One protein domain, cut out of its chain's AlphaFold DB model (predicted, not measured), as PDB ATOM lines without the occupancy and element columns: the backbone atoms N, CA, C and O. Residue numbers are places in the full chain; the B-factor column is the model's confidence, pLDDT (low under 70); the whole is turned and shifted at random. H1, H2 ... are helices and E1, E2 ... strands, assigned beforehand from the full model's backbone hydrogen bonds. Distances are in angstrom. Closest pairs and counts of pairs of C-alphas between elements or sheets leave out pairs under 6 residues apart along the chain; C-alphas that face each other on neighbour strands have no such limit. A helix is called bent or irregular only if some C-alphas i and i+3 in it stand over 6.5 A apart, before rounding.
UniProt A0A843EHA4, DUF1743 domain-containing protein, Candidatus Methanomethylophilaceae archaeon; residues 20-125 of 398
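What this domain is: This is residues 20 to 125 of the 398 residues of the protein "DUF1743 domain-containing protein" of Candidatus Methanomethylophilaceae archaeon (UniProt A0A843EHA4). A long, bent two-stranded hairpin, E1 and E2, is set off from a helical body and joined to it by the stretch of residues 43 to 47. In the body a short two-stranded ladder, E3 and E4, sits between H1 on one side and H4 on the other, and H2 and H3 pack on H4. The printed part has 106 residues with four named helices and four named strands, in the order E1 E2 H1 E3 H2 H3 E4 H4; its two sheets, E1 - E2 and E3 - E4, are antiparallel, and the class is mixed, helices and strands. The whole is only just loose, close to compact, with a radius of gyration of the C-alphas of 15.7 A, and spans 39 by 32 by 27 A.

Where its parts are: E1, residues 20 to 30, begins at C-alpha 20 at (213.447, 238.554, 360.449), is 18.5 A long and bends by 115 degrees at residue 23. E2, residues 33 to 42, is 22.1 A long and bends by 93 degrees at residue 39. H1, residues 48 to 61, is 20.6 A long, from C-alpha 48 at (220.933, 223.505, 366.598). E3, residues 70 to 73, and E4, residues 106 to 109, measure 10.4 A and 10.6 A. H2 is residues 81 to 88, 10.4 A; H3 is residues 93 to 102, 14.9 A, and is irregular, with C-alphas 95 and 98 7.2 A apart. H4, residues 114 to 124, is 16.1 A long and ends at C-alpha 124 at (203.310, 223.326, 371.731).

How they stand to each other: E1 and E2 are an antiparallel hairpin at 154 degrees, with N 25 and O 37 at 2.9 A and N 35 and O 28 at 2.8 A, within hydrogen-bond range. E1 is apart from H1, and both strands are apart from E3, E4, H2, H3 and H4. E3 and E4 are antiparallel at 168 degrees, with N 71 and O 108 at 2.8 A. The closest C-alphas of H1 and E3 are those of Arg 48 and Val 73, 6.3 A; of E3 and H4, those of Gly 70 and Gly 115, 4.0 A. H4 touches H2, closest C-alphas Tyr 83 and Cys 121 at 4.3 A, at a steep tilt of 62 degrees, opposite ways. H4 touches H3, closest C-alphas Val 93 and Ile 117 at 6.1 A, at a steep tilt of 47 degrees, the same way. H1 is apart from H2, H3 and H4. Every O i to N i+4 pair is within hydrogen-bond range in H2, against 8 of 10 in H1, 4 of 6 in H3 and 6 of 7 in H4.

The domain as a whole: The two C-alphas farthest apart are those of Gly 22 and Ser 65, 42.7 A. The printed part has no cut and no long link; H1 to E3 and E3 to H2 are short links, the others tight. The mean pLDDT of the printed part is 94.0, and no printed residue is under 70.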
ATOM      1  N   GLY A  20     214.798 238.020 360.601       90.31
ATOM      2  CA  GLY A  20     213.447 238.554 360.449       90.31
ATOM      3  C   GLY A  20     213.081 238.930 359.012       90.31
ATOM      4  O   GLY A  20     213.944 239.294 358.208       90.31
ATOM      5  N   ALA A  21     211.788 238.861 358.711       92.31
ATOM      6  CA  ALA A  21     211.155 239.368 357.498       92.31
ATOM      7  C   ALA A  21     209.855 240.104 357.869       92.31
ATOM      8  O   ALA A  21     209.199 239.714 358.828       92.31
ATOM      9  N   GLY A  22     209.470 241.122 357.098       94.00
ATOM     10  CA  GLY A  22     208.268 241.921 357.373       94.00
ATOM     11  C   GLY A  22     208.545 243.157 358.227       94.00
ATOM     12  O   GLY A  22     209.665 243.684 358.208       94.00
ATOM     13  N   GLU A  23     207.515 243.631 358.928       94.38
ATOM     14  CA  GLU A  23     207.620 244.772 359.830       94.38
ATOM     15  C   GLU A  23     208.546 244.452 361.006       94.38
ATOM     16  O   GLU A  23     208.748 243.294 361.377       94.38
ATOM     17  N   ARG A  24     209.185 245.493 361.539       95.06
ATOM     18  CA  ARG A  24     210.159 245.388 362.620       95.06
ATOM     19  C   ARG A  24     209.610 246.078 363.857       95.06
ATOM     20  O   ARG A  24     209.494 247.300 363.862       95.06
ATOM     21  N   HIS A  25     209.445 245.313 364.927       95.44
ATOM     22  CA  HIS A  25     208.888 245.788 366.191       95.44
ATOM     23  C   HIS A  25     209.964 245.807 367.272       95.44
ATOM     24  O   HIS A  25     210.688 244.823 367.445       95.44
ATOM     25  N   LEU A  26     210.110 246.923 367.988       96.56
ATOM     26  CA  LEU A  26     210.992 247.005 369.157       96.56
ATOM     27  C   LEU A  26     210.326 246.262 370.318       96.56
ATOM     28  O   LEU A  26     209.223 246.613 370.712       96.56
ATOM     29  N   ILE A  27     211.008 245.268 370.884       96.81
ATOM     30  CA  ILE A  27     210.451 244.440 371.968       96.81
ATOM     31  C   ILE A  27     211.318 244.407 373.218       96.81
ATOM     32  O   ILE A  27     210.971 243.734 374.184       96.81
ATOM     33  N   GLY A  28     212.474 245.063 373.226       97.25
ATOM     34  CA  GLY A  28     213.329 245.026 374.400       97.25
ATOM     35  C   GLY A  28     214.596 245.836 374.277       97.25
ATOM     36  O   GLY A  28     214.984 246.279 373.197       97.25
ATOM     37  N   ARG A  29     215.287 245.956 375.406       97.31
ATOM     38  CA  ARG A  29     216.646 246.476 375.490       97.31
ATOM     39  C   ARG A  29     217.443 245.667 376.505       97.31
ATOM     40  O   ARG A  29     217.038 245.559 377.660       97.31
ATOM     41  N   ILE A  30     218.582 245.118 376.085       95.31
ATOM     42  CA  ILE A  30     219.519 244.372 376.940       95.31
ATOM     43  C   ILE A  30     220.919 244.944 376.718       95.31
ATOM     44  O   ILE A  30     221.371 245.035 375.579       95.31
ATOM     45  N   ASP A  31     221.598 245.339 377.798       90.19
ATOM     46  CA  ASP A  31     222.968 245.877 377.769       90.19
ATOM     47  C   ASP A  31     223.158 247.012 376.741       90.19
ATOM     48  O   ASP A  31     224.121 247.043 375.972       90.19
ATOM     49  N   GLY A  32     222.186 247.930 376.685       87.94
ATOM     50  CA  GLY A  32     222.188 249.073 375.764       87.94
ATOM     51  C   GLY A  32     221.898 248.732 374.299       87.94
ATOM     52  O   GLY A  32     221.970 249.618 373.450       87.94
ATOM     53  N   LYS A  33     221.565 247.475 373.981       96.06
ATOM     54  CA  LYS A  33     221.192 247.038 372.632       96.06
ATOM     55  C   LYS A  33     219.694 246.818 372.542       96.06
ATOM     56  O   LYS A  33     219.123 246.110 373.368       96.06
ATOM     57  N   ASP A  34     219.090 247.386 371.510       96.69
ATOM     58  CA  ASP A  34     217.688 247.157 371.190       96.69
ATOM     59  C   ASP A  34     217.477 245.734 370.653       96.69
ATOM     60  O   ASP A  34     218.269 245.225 369.852       96.69
ATOM     61  N   LEU A  35     216.393 245.105 371.093       95.62
ATOM     62  CA  LEU A  35     215.910 243.820 370.610       95.62
ATOM     63  C   LEU A  35     214.671 244.035 369.762       95.62
ATOM     64  O   LEU A  35     213.754 244.752 370.155       95.62
ATOM     65  N   TYR A  36     214.632 243.349 368.627       95.31
ATOM     66  CA  TYR A  36     213.544 243.460 367.672       95.31
ATOM     67  C   TYR A  36     212.933 242.093 367.389       95.31
ATOM     68  O   TYR A  36     213.667 241.108 367.267       95.31
ATOM     69  N   CYS A  37     211.613 242.050 367.231       94.94
ATOM     70  CA  CYS A  37     210.923 240.949 366.569       94.94
ATOM     71  C   CYS A  37     210.406 241.401 365.198       94.94
ATOM     72  O   CYS A  37     210.458 242.584 364.850       94.94
ATOM     73  N   TYR A  38     209.987 240.427 364.400       94.94
ATOM     74  CA  TYR A  38     209.505 240.632 363.042       94.94
ATOM     75  C   TYR A  38     208.308 239.719 362.787       94.94
ATOM     76  O   TYR A  38     208.235 238.642 363.386       94.94
ATOM     77  N   ASP A  39     207.418 240.115 361.876       91.50
ATOM     78  CA  ASP A  39     206.197 239.353 361.556       91.50
ATOM     79  C   ASP A  39     206.499 237.958 360.988       91.50
ATOM     80  O   ASP A  39     205.717 237.017 361.127       91.50
ATOM     81  N   GLY A  40     207.647 237.820 360.324       89.69
ATOM     82  CA  GLY A  40     208.090 236.594 359.684       89.69
ATOM     83  C   GLY A  40     209.558 236.276 359.937       89.69
ATOM     84  O   GLY A  40     210.346 237.079 360.438       89.69
ATOM     85  N   CYS A  41     209.942 235.068 359.535       89.19
ATOM     86  CA  CYS A  41     211.320 234.598 359.547       89.19
ATOM     87  C   CYS A  41     211.712 234.172 358.134       89.19
ATOM     88  O   CYS A  41     210.947 233.492 357.451       89.19
ATOM     89  N   MET A  42     212.905 234.561 357.703       88.19
ATOM     90  CA  MET A  42     213.539 233.996 356.521       88.19
ATOM     91  C   MET A  42     214.066 232.603 356.844       88.19
ATOM     92  O   MET A  42     214.564 232.367 357.947       88.19
ATOM     93  N   ASP A  43     214.012 231.714 355.858       84.94
ATOM     94  CA  ASP A  43     214.701 230.433 355.929       84.94
ATOM     95  C   ASP A  43     216.210 230.674 355.773       84.94
ATOM     96  O   ASP A  43     216.697 231.081 354.713       84.94
ATOM     97  N   VAL A  44     216.941 230.539 356.878       85.94
ATOM     98  CA  VAL A  44     218.392 230.718 356.937       85.94
ATOM     99  C   VAL A  44     218.973 229.493 357.632       85.94
ATOM    100  O   VAL A  44     218.501 229.166 358.718       85.94
ATOM    101  N   PRO A  45     220.013 228.851 357.071       85.25
ATOM    102  CA  PRO A  45     220.657 227.718 357.720       85.25
ATOM    103  C   PRO A  45     221.179 228.079 359.115       85.25
ATOM    104  O   PRO A  45     221.810 229.123 359.305       85.25
ATOM    105  N   TYR A  46     220.961 227.188 360.076       87.62
ATOM    106  CA  TYR A  46     221.527 227.268 361.418       87.62
ATOM    107  C   TYR A  46     221.893 225.880 361.932       87.62
ATOM    108  O   TYR A  46     221.418 224.862 361.436       87.62
ATOM    109  N   GLU A  47     222.733 225.854 362.962       91.12
ATOM    110  CA  GLU A  47     223.130 224.629 363.647       91.12
ATOM    111  C   GLU A  47     222.507 224.616 365.043       91.12
ATOM    112  O   GLU A  47     222.852 225.433 365.901       91.12
ATOM    113  N   ARG A  48     221.587 223.675 365.287       91.88
ATOM    114  CA  ARG A  48     220.933 223.505 366.598       91.88
ATOM    115  C   ARG A  48     221.951 223.302 367.722       91.88
ATOM    116  O   ARG A  48     221.828 223.893 368.795       91.88
ATOM    117  N   GLN A  49     223.017 222.555 367.435       90.88
ATOM    118  CA  GLN A  49     224.105 222.304 368.375       90.88
ATOM    119  C   GLN A  49     224.820 223.597 368.809       90.88
ATOM    120  O   GLN A  49     225.078 223.780 369.997       90.88
ATOM    121  N   ALA A  50     225.045 224.545 367.895       92.81
ATOM    122  CA  ALA A  50     225.669 225.829 368.221       92.81
ATOM    123  C   ALA A  50     224.796 226.691 369.159       92.81
ATOM    124  O   ALA A  50     225.315 227.465 369.971       92.81
ATOM    125  N   ILE A  51     223.465 226.555 369.081       93.19
ATOM    126  CA  ILE A  51     222.532 227.200 370.018       93.19
ATOM    127  C   ILE A  51     222.710 226.597 371.416       93.19
ATOM    128  O   ILE A  51     222.897 227.332 372.391       93.19
ATOM    129  N   LEU A  52     222.706 225.267 371.518       93.88
ATOM    130  CA  LEU A  52     222.889 224.563 372.789       93.88
ATOM    131  C   LEU A  52     224.243 224.873 373.434       93.88
ATOM    132  O   LEU A  52     224.295 225.170 374.626       93.88
ATOM    133  N   GLU A  53     225.325 224.885 372.658       95.00
ATOM    134  CA  GLU A  53     226.673 225.204 373.143       95.00
ATOM    135  C   GLU A  53     226.781 226.606 373.749       95.00
ATOM    136  O   GLU A  53     227.576 226.821 374.664       95.00
ATOM    137  N   ARG A  54     225.953 227.554 373.297       94.75
ATOM    138  CA  ARG A  54     225.877 228.903 373.877       94.75
ATOM    139  C   ARG A  54     225.026 228.967 375.141       94.75
ATOM    140  O   ARG A  54     225.380 229.689 376.070       94.75
ATOM    141  N   ILE A  55     223.908 228.243 375.185       94.75
ATOM    142  CA  ILE A  55     222.933 228.343 376.283       94.75
ATOM    143  C   ILE A  55     223.330 227.460 377.475       94.75
ATOM    144  O   ILE A  55     223.225 227.893 378.624       94.75
ATOM    145  N   ILE A  56     223.818 226.240 377.230       96.12
ATOM    146  CA  ILE A  56     224.139 225.260 378.279       96.12
ATOM    147  C   ILE A  56     225.120 225.811 379.329       96.12
ATOM    148  O   ILE A  56     224.855 225.621 380.519       96.12
ATOM    149  N   PRO A  57     226.225 226.498 378.968       97.25
ATOM    150  CA  PRO A  57     227.138 227.063 379.961       97.25
ATOM    151  C   PRO A  57     226.463 228.079 380.886       97.25
ATOM    152  O   PRO A  57     226.702 228.050 382.092       97.25
ATOM    153  N   LEU A  58     225.575 228.925 380.349       94.69
ATOM    154  CA  LEU A  58     224.825 229.910 381.134       94.69
ATOM    155  C   LEU A  58     223.887 229.215 382.124       94.69
ATOM    156  O   LEU A  58     223.924 229.523 383.314       94.69
ATOM    157  N   VAL A  59     223.123 228.222 381.653       93.94
ATOM    158  CA  VAL A  59     222.213 227.432 382.498       93.94
ATOM    159  C   VAL A  59     222.973 226.718 383.611       93.94
ATOM    160  O   VAL A  59     222.539 226.761 384.755       93.94
ATOM    161  N   LYS A  60     224.127 226.112 383.307       94.75
ATOM    162  CA  LYS A  60     224.971 225.456 384.317       94.75
ATOM    163  C   LYS A  60     225.549 226.445 385.330       94.75
ATOM    164  O   LYS A  60     225.627 226.113 386.505       94.75
ATOM    165  N   SER A  61     225.957 227.637 384.893       94.69
ATOM    166  CA  SER A  61     226.579 228.636 385.774       94.69
ATOM    167  C   SER A  61     225.611 229.265 386.781       94.69
ATOM    168  O   SER A  61     226.031 229.651 387.865       94.69
ATOM    169  N   LEU A  62     224.326 229.346 386.424       90.25
ATOM    170  CA  LEU A  62     223.257 229.931 387.240       90.25
ATOM    171  C   LEU A  62     222.350 228.859 387.868       90.25
ATOM    172  O   LEU A  62     221.255 229.171 388.328       90.25
ATOM    173  N   HIS A  63     222.762 227.590 387.827       91.44
ATOM    174  CA  HIS A  63     221.963 226.472 388.318       91.44
ATOM    175  C   HIS A  63     221.897 226.473 389.850       91.44
ATOM    176  O   HIS A  63     222.925 226.475 390.525       91.44
ATOM    177  N   GLU A  64     220.679 226.419 390.389       88.56
ATOM    178  CA  GLU A  64     220.419 226.184 391.810       88.56
ATOM    179  C   GLU A  64     220.080 224.706 392.048       88.56
ATOM    180  O   GLU A  64     219.439 224.056 391.222       88.56
ATOM    181  N   SER A  65     220.508 224.149 393.183       86.00
ATOM    182  CA  SER A  65     220.466 222.700 393.442       86.00
ATOM    183  C   SER A  65     219.066 222.073 393.436       86.00
ATOM    184  O   SER A  65     218.938 220.868 393.232       86.00
ATOM    185  N   ASP A  66     218.030 222.865 393.692       85.88
ATOM    186  CA  ASP A  66     216.623 222.458 393.715       85.88
ATOM    187  C   ASP A  66     215.889 222.728 392.386       85.88
ATOM    188  O   ASP A  66     214.709 222.393 392.255       85.88
ATOM    189  N   ALA A  67     216.584 223.269 391.379       88.62
ATOM    190  CA  ALA A  67     216.051 223.495 390.042       88.62
ATOM    191  C   ALA A  67     216.349 222.317 389.092       88.62
ATOM    192  O   ALA A  67     217.485 221.857 388.979       88.62
ATOM    193  N   ASP A  68     215.334 221.887 388.333       92.19
ATOM    194  CA  ASP A  68     215.425 220.850 387.289       92.19
ATOM    195  C   ASP A  68     215.257 221.488 385.880       92.19
ATOM    196  O   ASP A  68     214.215 221.281 385.243       92.19
ATOM    197  N   PRO A  69     216.202 222.318 385.379       93.75
ATOM    198  CA  PRO A  69     216.066 222.994 384.087       93.75
ATOM    199  C   PRO A  69     216.060 222.006 382.913       93.75
ATOM    200  O   PRO A  69     216.734 220.972 382.939       93.75
ATOM    201  N   GLY A  70     215.325 222.359 381.856       95.38
ATOM    202  CA  GLY A  70     215.240 221.591 380.616       95.38
ATOM    203  C   GLY A  70     215.157 222.508 379.400       95.38
ATOM    204  O   GLY A  70     214.377 223.459 379.387       95.38
ATOM    205  N   LEU A  71     215.964 222.220 378.387       96.62
ATOM    206  CA  LEU A  71     216.057 222.952 377.129       96.62
ATOM    207  C   LEU A  71     215.648 222.038 375.978       96.62
ATOM    208  O   LEU A  71     216.001 220.859 375.969       96.62
ATOM    209  N   ILE A  72     214.946 222.618 375.010       96.69
ATOM    210  CA  ILE A  72     214.544 221.977 373.760       96.69
ATOM    211  C   ILE A  72     214.920 222.929 372.627       96.69
ATOM    212  O   ILE A  72     214.591 224.114 372.683       96.69
ATOM    213  N   VAL A  73     215.588 222.407 371.602       96.44
ATOM    214  CA  VAL A  73     215.815 223.090 370.328       96.44
ATOM    215  C   VAL A  73     215.227 222.212 369.232       96.44
ATOM    216  O   VAL A  73     215.601 221.052 369.086       96.44
ATOM    217  N   SER A  74     214.272 222.759 368.488       94.31
ATOM    218  CA  SER A  74     213.546 222.035 367.448       94.31
ATOM    219  C   SER A  74     213.068 222.996 366.366       94.31
ATOM    220  O   SER A  74     212.765 224.157 366.652       94.31
ATOM    221  N   ASP A  75     212.968 222.487 365.142       91.44
ATOM    222  CA  ASP A  75     212.405 223.212 363.997       91.44
ATOM    223  C   ASP A  75     210.894 222.950 363.893       91.44
ATOM    224  O   ASP A  75     210.136 223.766 363.367       91.44
ATOM    225  N   GLU A  76     210.455 221.819 364.450       93.88
ATOM    226  CA  GLU A  76     209.063 221.405 364.524       93.88
ATOM    227  C   GLU A  76     208.492 221.658 365.920       93.88
ATOM    228  O   GLU A  76     209.165 221.485 366.942       93.88
ATOM    229  N   ARG A  77     207.218 222.059 365.963       95.19
ATOM    230  CA  ARG A  77     206.475 222.175 367.217       95.19
ATOM    231  C   ARG A  77     205.923 220.810 367.632       95.19
ATOM    232  O   ARG A  77     205.489 220.049 366.762       95.19
ATOM    233  N   PRO A  78     205.868 220.519 368.941       97.56
ATOM    234  CA  PRO A  78     205.051 219.430 369.443       97.56
ATOM    235  C   PRO A  78     203.571 219.634 369.083       97.56
ATOM    236  O   PRO A  78     203.132 220.762 368.839       97.56
ATOM    237  N   SER A  79     202.793 218.552 369.099       97.31
ATOM    238  CA  SER A  79     201.330 218.610 368.982       97.31
ATOM    239  C   SER A  79     200.726 219.544 370.037       97.31
ATOM    240  O   SER A  79     201.129 219.504 371.203       97.31
ATOM    241  N   TYR A  80     199.718 220.332 369.649       96.88
ATOM    242  CA  TYR A  80     198.999 221.249 370.544       96.88
ATOM    243  C   TYR A  80     198.406 220.543 371.775       96.88
ATOM    244  O   TYR A  80     198.353 221.125 372.853       96.88
ATOM    245  N   GLU A  81     198.076 219.253 371.665       96.62
ATOM    246  CA  GLU A  81     197.598 218.432 372.788       96.62
ATOM    247  C   GLU A  81     198.548 218.483 374.004       96.62
ATOM    248  O   GLU A  81     198.109 218.428 375.150       96.62
ATOM    249  N   PHE A  82     199.861 218.630 373.791       97.25
ATOM    250  CA  PHE A  82     200.824 218.754 374.888       97.25
ATOM    251  C   PHE A  82     200.658 220.047 375.687       97.25
ATOM    252  O   PHE A  82     200.881 220.039 376.899       97.25
ATOM    253  N   TYR A  83     200.243 221.136 375.038       96.44
ATOM    254  CA  TYR A  83     199.889 222.372 375.727       96.44
ATOM    255  C   TYR A  83     198.656 222.159 376.615       96.44
ATOM    256  O   TYR A  83     198.723 222.400 377.823       96.44
ATOM    257  N   GLU A  84     197.575 221.608 376.055       94.00
ATOM    258  CA  GLU A  84     196.327 221.333 376.786       94.00
ATOM    259  C   GLU A  84     196.552 220.378 377.965       94.00
ATOM    260  O   GLU A  84     196.154 220.653 379.101       94.00
ATOM    261  N   ARG A  85     197.279 219.280 377.740       94.56
ATOM    262  CA  ARG A  85     197.638 218.335 378.806       94.56
ATOM    263  C   ARG A  85     198.441 219.009 379.916       94.56
ATOM    264  O   ARG A  85     198.190 218.716 381.086       94.56
ATOM    265  N   GLY A  86     199.358 219.917 379.580       93.62
ATOM    266  CA  GLY A  86     200.138 220.684 380.554       93.62
ATOM    267  C   GLY A  86     199.307 221.670 381.385       93.62
ATOM    268  O   GLY A  86     199.671 221.979 382.525       93.62
ATOM    269  N   LEU A  87     198.183 222.150 380.848       92.19
ATOM    270  CA  LEU A  87     197.244 223.019 381.562       92.19
ATOM    271  C   LEU A  87     196.303 222.237 382.482       92.19
ATOM    272  O   LEU A  87     196.069 222.668 383.619       92.19
ATOM    273  N   PHE A  88     195.785 221.110 381.993       92.38
ATOM    274  CA  PHE A  88     194.672 220.379 382.603       92.38
ATOM    275  C   PHE A  88     195.096 219.176 383.447       92.38
ATOM    276  O   PHE A  88     194.286 218.642 384.203       92.38
ATOM    277  N   THR A  89     196.344 218.715 383.330       91.62
ATOM    278  CA  THR A  89     196.812 217.499 384.009       91.62
ATOM    279  C   THR A  89     198.207 217.656 384.605       91.62
ATOM    280  O   THR A  89     198.945 218.599 384.316       91.62
ATOM    281  N   ILE A  90     198.586 216.706 385.462       91.50
ATOM    282  CA  ILE A  90     199.956 216.583 385.952       91.50
ATOM    283  C   ILE A  90     200.706 215.597 385.062       91.50
ATOM    284  O   ILE A  90     200.402 214.407 385.061       91.50
ATOM    285  N   MET A  91     201.703 216.101 384.341       93.69
ATOM    286  CA  MET A  91     202.522 215.305 383.429       93.69
ATOM    287  C   MET A  91     203.825 214.835 384.081       93.69
ATOM    288  O   MET A  91     204.357 215.446 385.016       93.69
ATOM    289  N   SER A  92     204.354 213.746 383.541       94.50
ATOM    290  CA  SER A  92     205.659 213.162 383.825       94.50
ATOM    291  C   SER A  92     206.614 213.375 382.646       94.50
ATOM    292  O   SER A  92     206.211 213.756 381.550       94.50
ATOM    293  N   VAL A  93     207.904 213.109 382.849       93.75
ATOM    294  CA  VAL A  93     208.893 213.214 381.762       93.75
ATOM    295  C   VAL A  93     208.630 212.168 380.673       93.75
ATOM    296  O   VAL A  93     208.768 212.475 379.495       93.75
ATOM    297  N   SER A  94     208.179 210.965 381.040       95.62
ATOM    298  CA  SER A  94     207.828 209.917 380.073       95.62
ATOM    299  C   SER A  94     206.678 210.306 379.147       95.62
ATOM    300  O   SER A  94     206.627 209.817 378.025       95.62
ATOM    301  N   ASP A  95     205.791 211.211 379.576       96.81
ATOM    302  CA  ASP A  95     204.691 211.678 378.727       96.81
ATOM    303  C   ASP A  95     205.184 212.434 377.492       96.81
ATOM    304  O   ASP A  95     204.523 212.379 376.460       96.81
ATOM    305  N   VAL A  96     206.318 213.139 377.594       97.44
ATOM    306  CA  VAL A  96     206.832 214.020 376.531       97.44
ATOM    307  C   VAL A  96     207.957 213.398 375.705       97.44
ATOM    308  O   VAL A  96     208.243 213.889 374.619       97.44
ATOM    309  N   GLN A  97     208.590 212.321 376.179       96.12
ATOM    310  CA  GLN A  97     209.756 211.711 375.521       96.12
ATOM    311  C   GLN A  97     209.473 211.273 374.081       96.12
ATOM    312  O   GLN A  97     210.197 211.678 373.174       96.12
ATOM    313  N   GLY A  98     208.394 210.517 373.860       97.12
ATOM    314  CA  GLY A  98     208.052 210.029 372.520       97.12
ATOM    315  C   GLY A  98     207.770 211.158 371.526       97.12
ATOM    316  O   GLY A  98     208.101 211.043 370.351       97.12
ATOM    317  N   GLU A  99     207.220 212.278 371.998       97.81
ATOM    318  CA  GLU A  99     206.973 213.444 371.149       97.81
ATOM    319  C   GLU A  99     208.261 214.190 370.798       97.81
ATOM    320  O   GLU A  99     208.435 214.604 369.655       97.81
ATOM    321  N   LEU A 100     209.183 214.323 371.754       97.62
ATOM    322  CA  LEU A 100     210.492 214.937 371.521       97.62
ATOM    323  C   LEU A 100     211.323 214.134 370.513       97.62
ATOM    324  O   LEU A 100     211.980 214.722 369.656       97.62
ATOM    325  N   GLU A 101     211.252 212.804 370.578       97.44
ATOM    326  CA  GLU A 101     211.857 211.917 369.580       97.44
ATOM    327  C   GLU A 101     211.179 212.063 368.211       97.44
ATOM    328  O   GLU A 101     211.871 212.176 367.198       97.44
ATOM    329  N   ARG A 102     209.838 212.124 368.171       97.69
ATOM    330  CA  ARG A 102     209.064 212.268 366.927       97.69
ATOM    331  C   ARG A 102     209.427 213.536 366.157       97.69
ATOM    332  O   ARG A 102     209.572 213.469 364.940       97.69
ATOM    333  N   ILE A 103     209.560 214.670 366.848       97.31
ATOM    334  CA  ILE A 103     209.931 215.956 366.229       97.31
ATOM    335  C   ILE A 103     211.445 216.095 366.002       97.31
ATOM    336  O   ILE A 103     211.905 217.120 365.499       97.31
ATOM    337  N   GLY A 104     212.236 215.092 366.403       96.69
ATOM    338  CA  GLY A 104     213.692 215.113 366.298       96.69
ATOM    339  C   GLY A 104     214.323 216.274 367.065       96.69
ATOM    340  O   GLY A 104     215.217 216.930 366.533       96.69
ATOM    341  N   ALA A 105     213.827 216.575 368.268       96.44
ATOM    342  CA  ALA A 105     214.316 217.682 369.081       96.44
ATOM    343  C   ALA A 105     215.675 217.381 369.724       96.44
ATOM    344  O   ALA A 105     215.880 216.315 370.308       96.44
ATOM    345  N   ASP A 106     216.557 218.379 369.738       96.81
ATOM    346  CA  ASP A 106     217.761 218.344 370.562       96.81
ATOM    347  C   ASP A 106     217.429 218.843 371.968       96.81
ATOM    348  O   ASP A 106     216.787 219.883 372.148       96.81
ATOM    349  N   THR A 107     217.865 218.103 372.986       96.31
ATOM    350  CA  THR A 107     217.484 218.380 374.374       96.31
ATOM    351  C   THR A 107     218.686 218.452 375.305       96.31
ATOM    352  O   THR A 107     219.718 217.813 375.102       96.31
ATOM    353  N   PHE A 108     218.542 219.239 376.368       96.31
ATOM    354  CA  PHE A 108     219.475 219.267 377.488       96.31
ATOM    355  C   PHE A 108     218.692 219.377 378.792       96.31
ATOM    356  O   PHE A 108     217.725 220.127 378.874       96.31
ATOM    357  N   MET A 109     219.120 218.667 379.832       95.06
ATOM    358  CA  MET A 109     218.486 218.735 381.146       95.06
ATOM    359  C   MET A 109     219.501 218.615 382.276       95.06
ATOM    360  O   MET A 109     220.540 217.969 382.133       95.06
ATOM    361  N   ILE A 110     219.162 219.211 383.418       93.56
ATOM    362  CA  ILE A 110     219.836 218.976 384.697       93.56
ATOM    363  C   ILE A 110     218.818 218.354 385.659       93.56
ATOM    364  O   ILE A 110     217.625 218.662 385.614       93.56
ATOM    365  N   GLY A 111     219.288 217.446 386.513       91.06
ATOM    366  CA  GLY A 111     218.455 216.788 387.514       91.06
ATOM    367  C   GLY A 111     217.459 215.814 386.890       91.06
ATOM    368  O   GLY A 111     217.832 214.971 386.072       91.06
ATOM    369  N   ARG A 112     216.187 215.897 387.290       89.12
ATOM    370  CA  ARG A 112     215.158 214.909 386.899       89.12
ATOM    371  C   ARG A 112     214.462 215.204 385.569       89.12
ATOM    372  O   ARG A 112     213.514 214.506 385.229       89.12
ATOM    373  N   GLY A 113     214.878 216.238 384.839       89.19
ATOM    374  CA  GLY A 113     214.320 216.555 383.518       89.19
ATOM    375  C   GLY A 113     212.924 217.173 383.538       89.19
ATOM    376  O   GLY A 113     212.286 217.276 382.496       89.19
ATOM    377  N   ARG A 114     212.436 217.626 384.701       91.75
ATOM    378  CA  ARG A 114     211.099 218.232 384.834       91.75
ATOM    379  C   ARG A 114     210.923 219.468 383.949       91.75
ATOM    380  O   ARG A 114     209.829 219.687 383.440       91.75
ATOM    381  N   GLY A 115     211.986 220.244 383.737       94.06
ATOM    382  CA  GLY A 115     211.965 221.399 382.844       94.06
ATOM    383  C   GLY A 115     211.640 221.046 381.391       94.06
ATOM    384  O   GLY A 115     211.059 221.877 380.702       94.06
ATOM    385  N   LEU A 116     211.911 219.813 380.937       96.69
ATOM    386  CA  LEU A 116     211.527 219.377 379.590       96.69
ATOM    387  C   LEU A 116     210.008 219.368 379.414       96.69
ATOM    388  O   LEU A 116     209.533 219.749 378.356       96.69
ATOM    389  N   ILE A 117     209.242 219.032 380.457       96.31
ATOM    390  CA  ILE A 117     207.773 219.047 380.411       96.31
ATOM    391  C   ILE A 117     207.280 220.463 380.095       96.31
ATOM    392  O   ILE A 117     206.517 220.660 379.153       96.31
ATOM    393  N   GLY A 118     207.752 221.454 380.858       95.31
ATOM    394  CA  GLY A 118     207.377 222.854 380.662       95.31
ATOM    395  C   GLY A 118     207.810 223.385 379.298       95.31
ATOM    396  O   GLY A 118     207.028 224.065 378.633       95.31
ATOM    397  N   SER A 119     209.022 223.042 378.857       96.62
ATOM    398  CA  SER A 119     209.539 223.435 377.545       96.62
ATOM    399  C   SER A 119     208.731 222.806 376.399       96.62
ATOM    400  O   SER A 119     208.412 223.510 375.447       96.62
ATOM    401  N   THR A 120     208.314 221.537 376.509       97.88
ATOM    402  CA  THR A 120     207.430 220.890 375.521       97.88
ATOM    403  C   THR A 120     206.067 221.571 375.481       97.88
ATOM    404  O   THR A 120     205.609 221.943 374.405       97.88
ATOM    405  N   CYS A 121     205.436 221.788 376.642       97.00
ATOM    406  CA  CYS A 121     204.120 222.433 376.720       97.00
ATOM    407  C   CYS A 121     204.160 223.859 376.158       97.00
ATOM    408  O   CYS A 121     203.275 224.255 375.410       97.00
ATOM    409  N   GLY A 122     205.208 224.621 376.483       96.19
ATOM    410  CA  GLY A 122     205.390 225.972 375.957       96.19
ATOM    411  C   GLY A 122     205.597 225.975 374.445       96.19
ATOM    412  O   GLY A 122     204.988 226.779 373.749       96.19
ATOM    413  N   LEU A 123     206.426 225.067 373.917       96.88
ATOM    414  CA  LEU A 123     206.707 224.988 372.479       96.88
ATOM    415  C   LEU A 123     205.478 224.539 371.669       96.88
ATOM    416  O   LEU A 123     205.337 224.921 370.507       96.88
ATOM    417  N   ALA A 124     204.591 223.754 372.290       97.50
ATOM    418  CA  ALA A 124     203.310 223.326 371.731       97.50
ATOM    419  C   ALA A 124     202.259 224.448 371.676       97.50
ATOM    420  O   ALA A 124     201.268 224.315 370.959       97.50
ATOM    421  N   TRP A 125     202.446 225.542 372.424       96.81
ATOM    422  CA  TRP A 125     201.441 226.591 372.549       96.81
ATOM    423  C   TRP A 125     201.202 227.320 371.221       96.81
ATOM    424  O   TRP A 125     202.118 227.848 370.575       96.81
TER     425      TRP A 125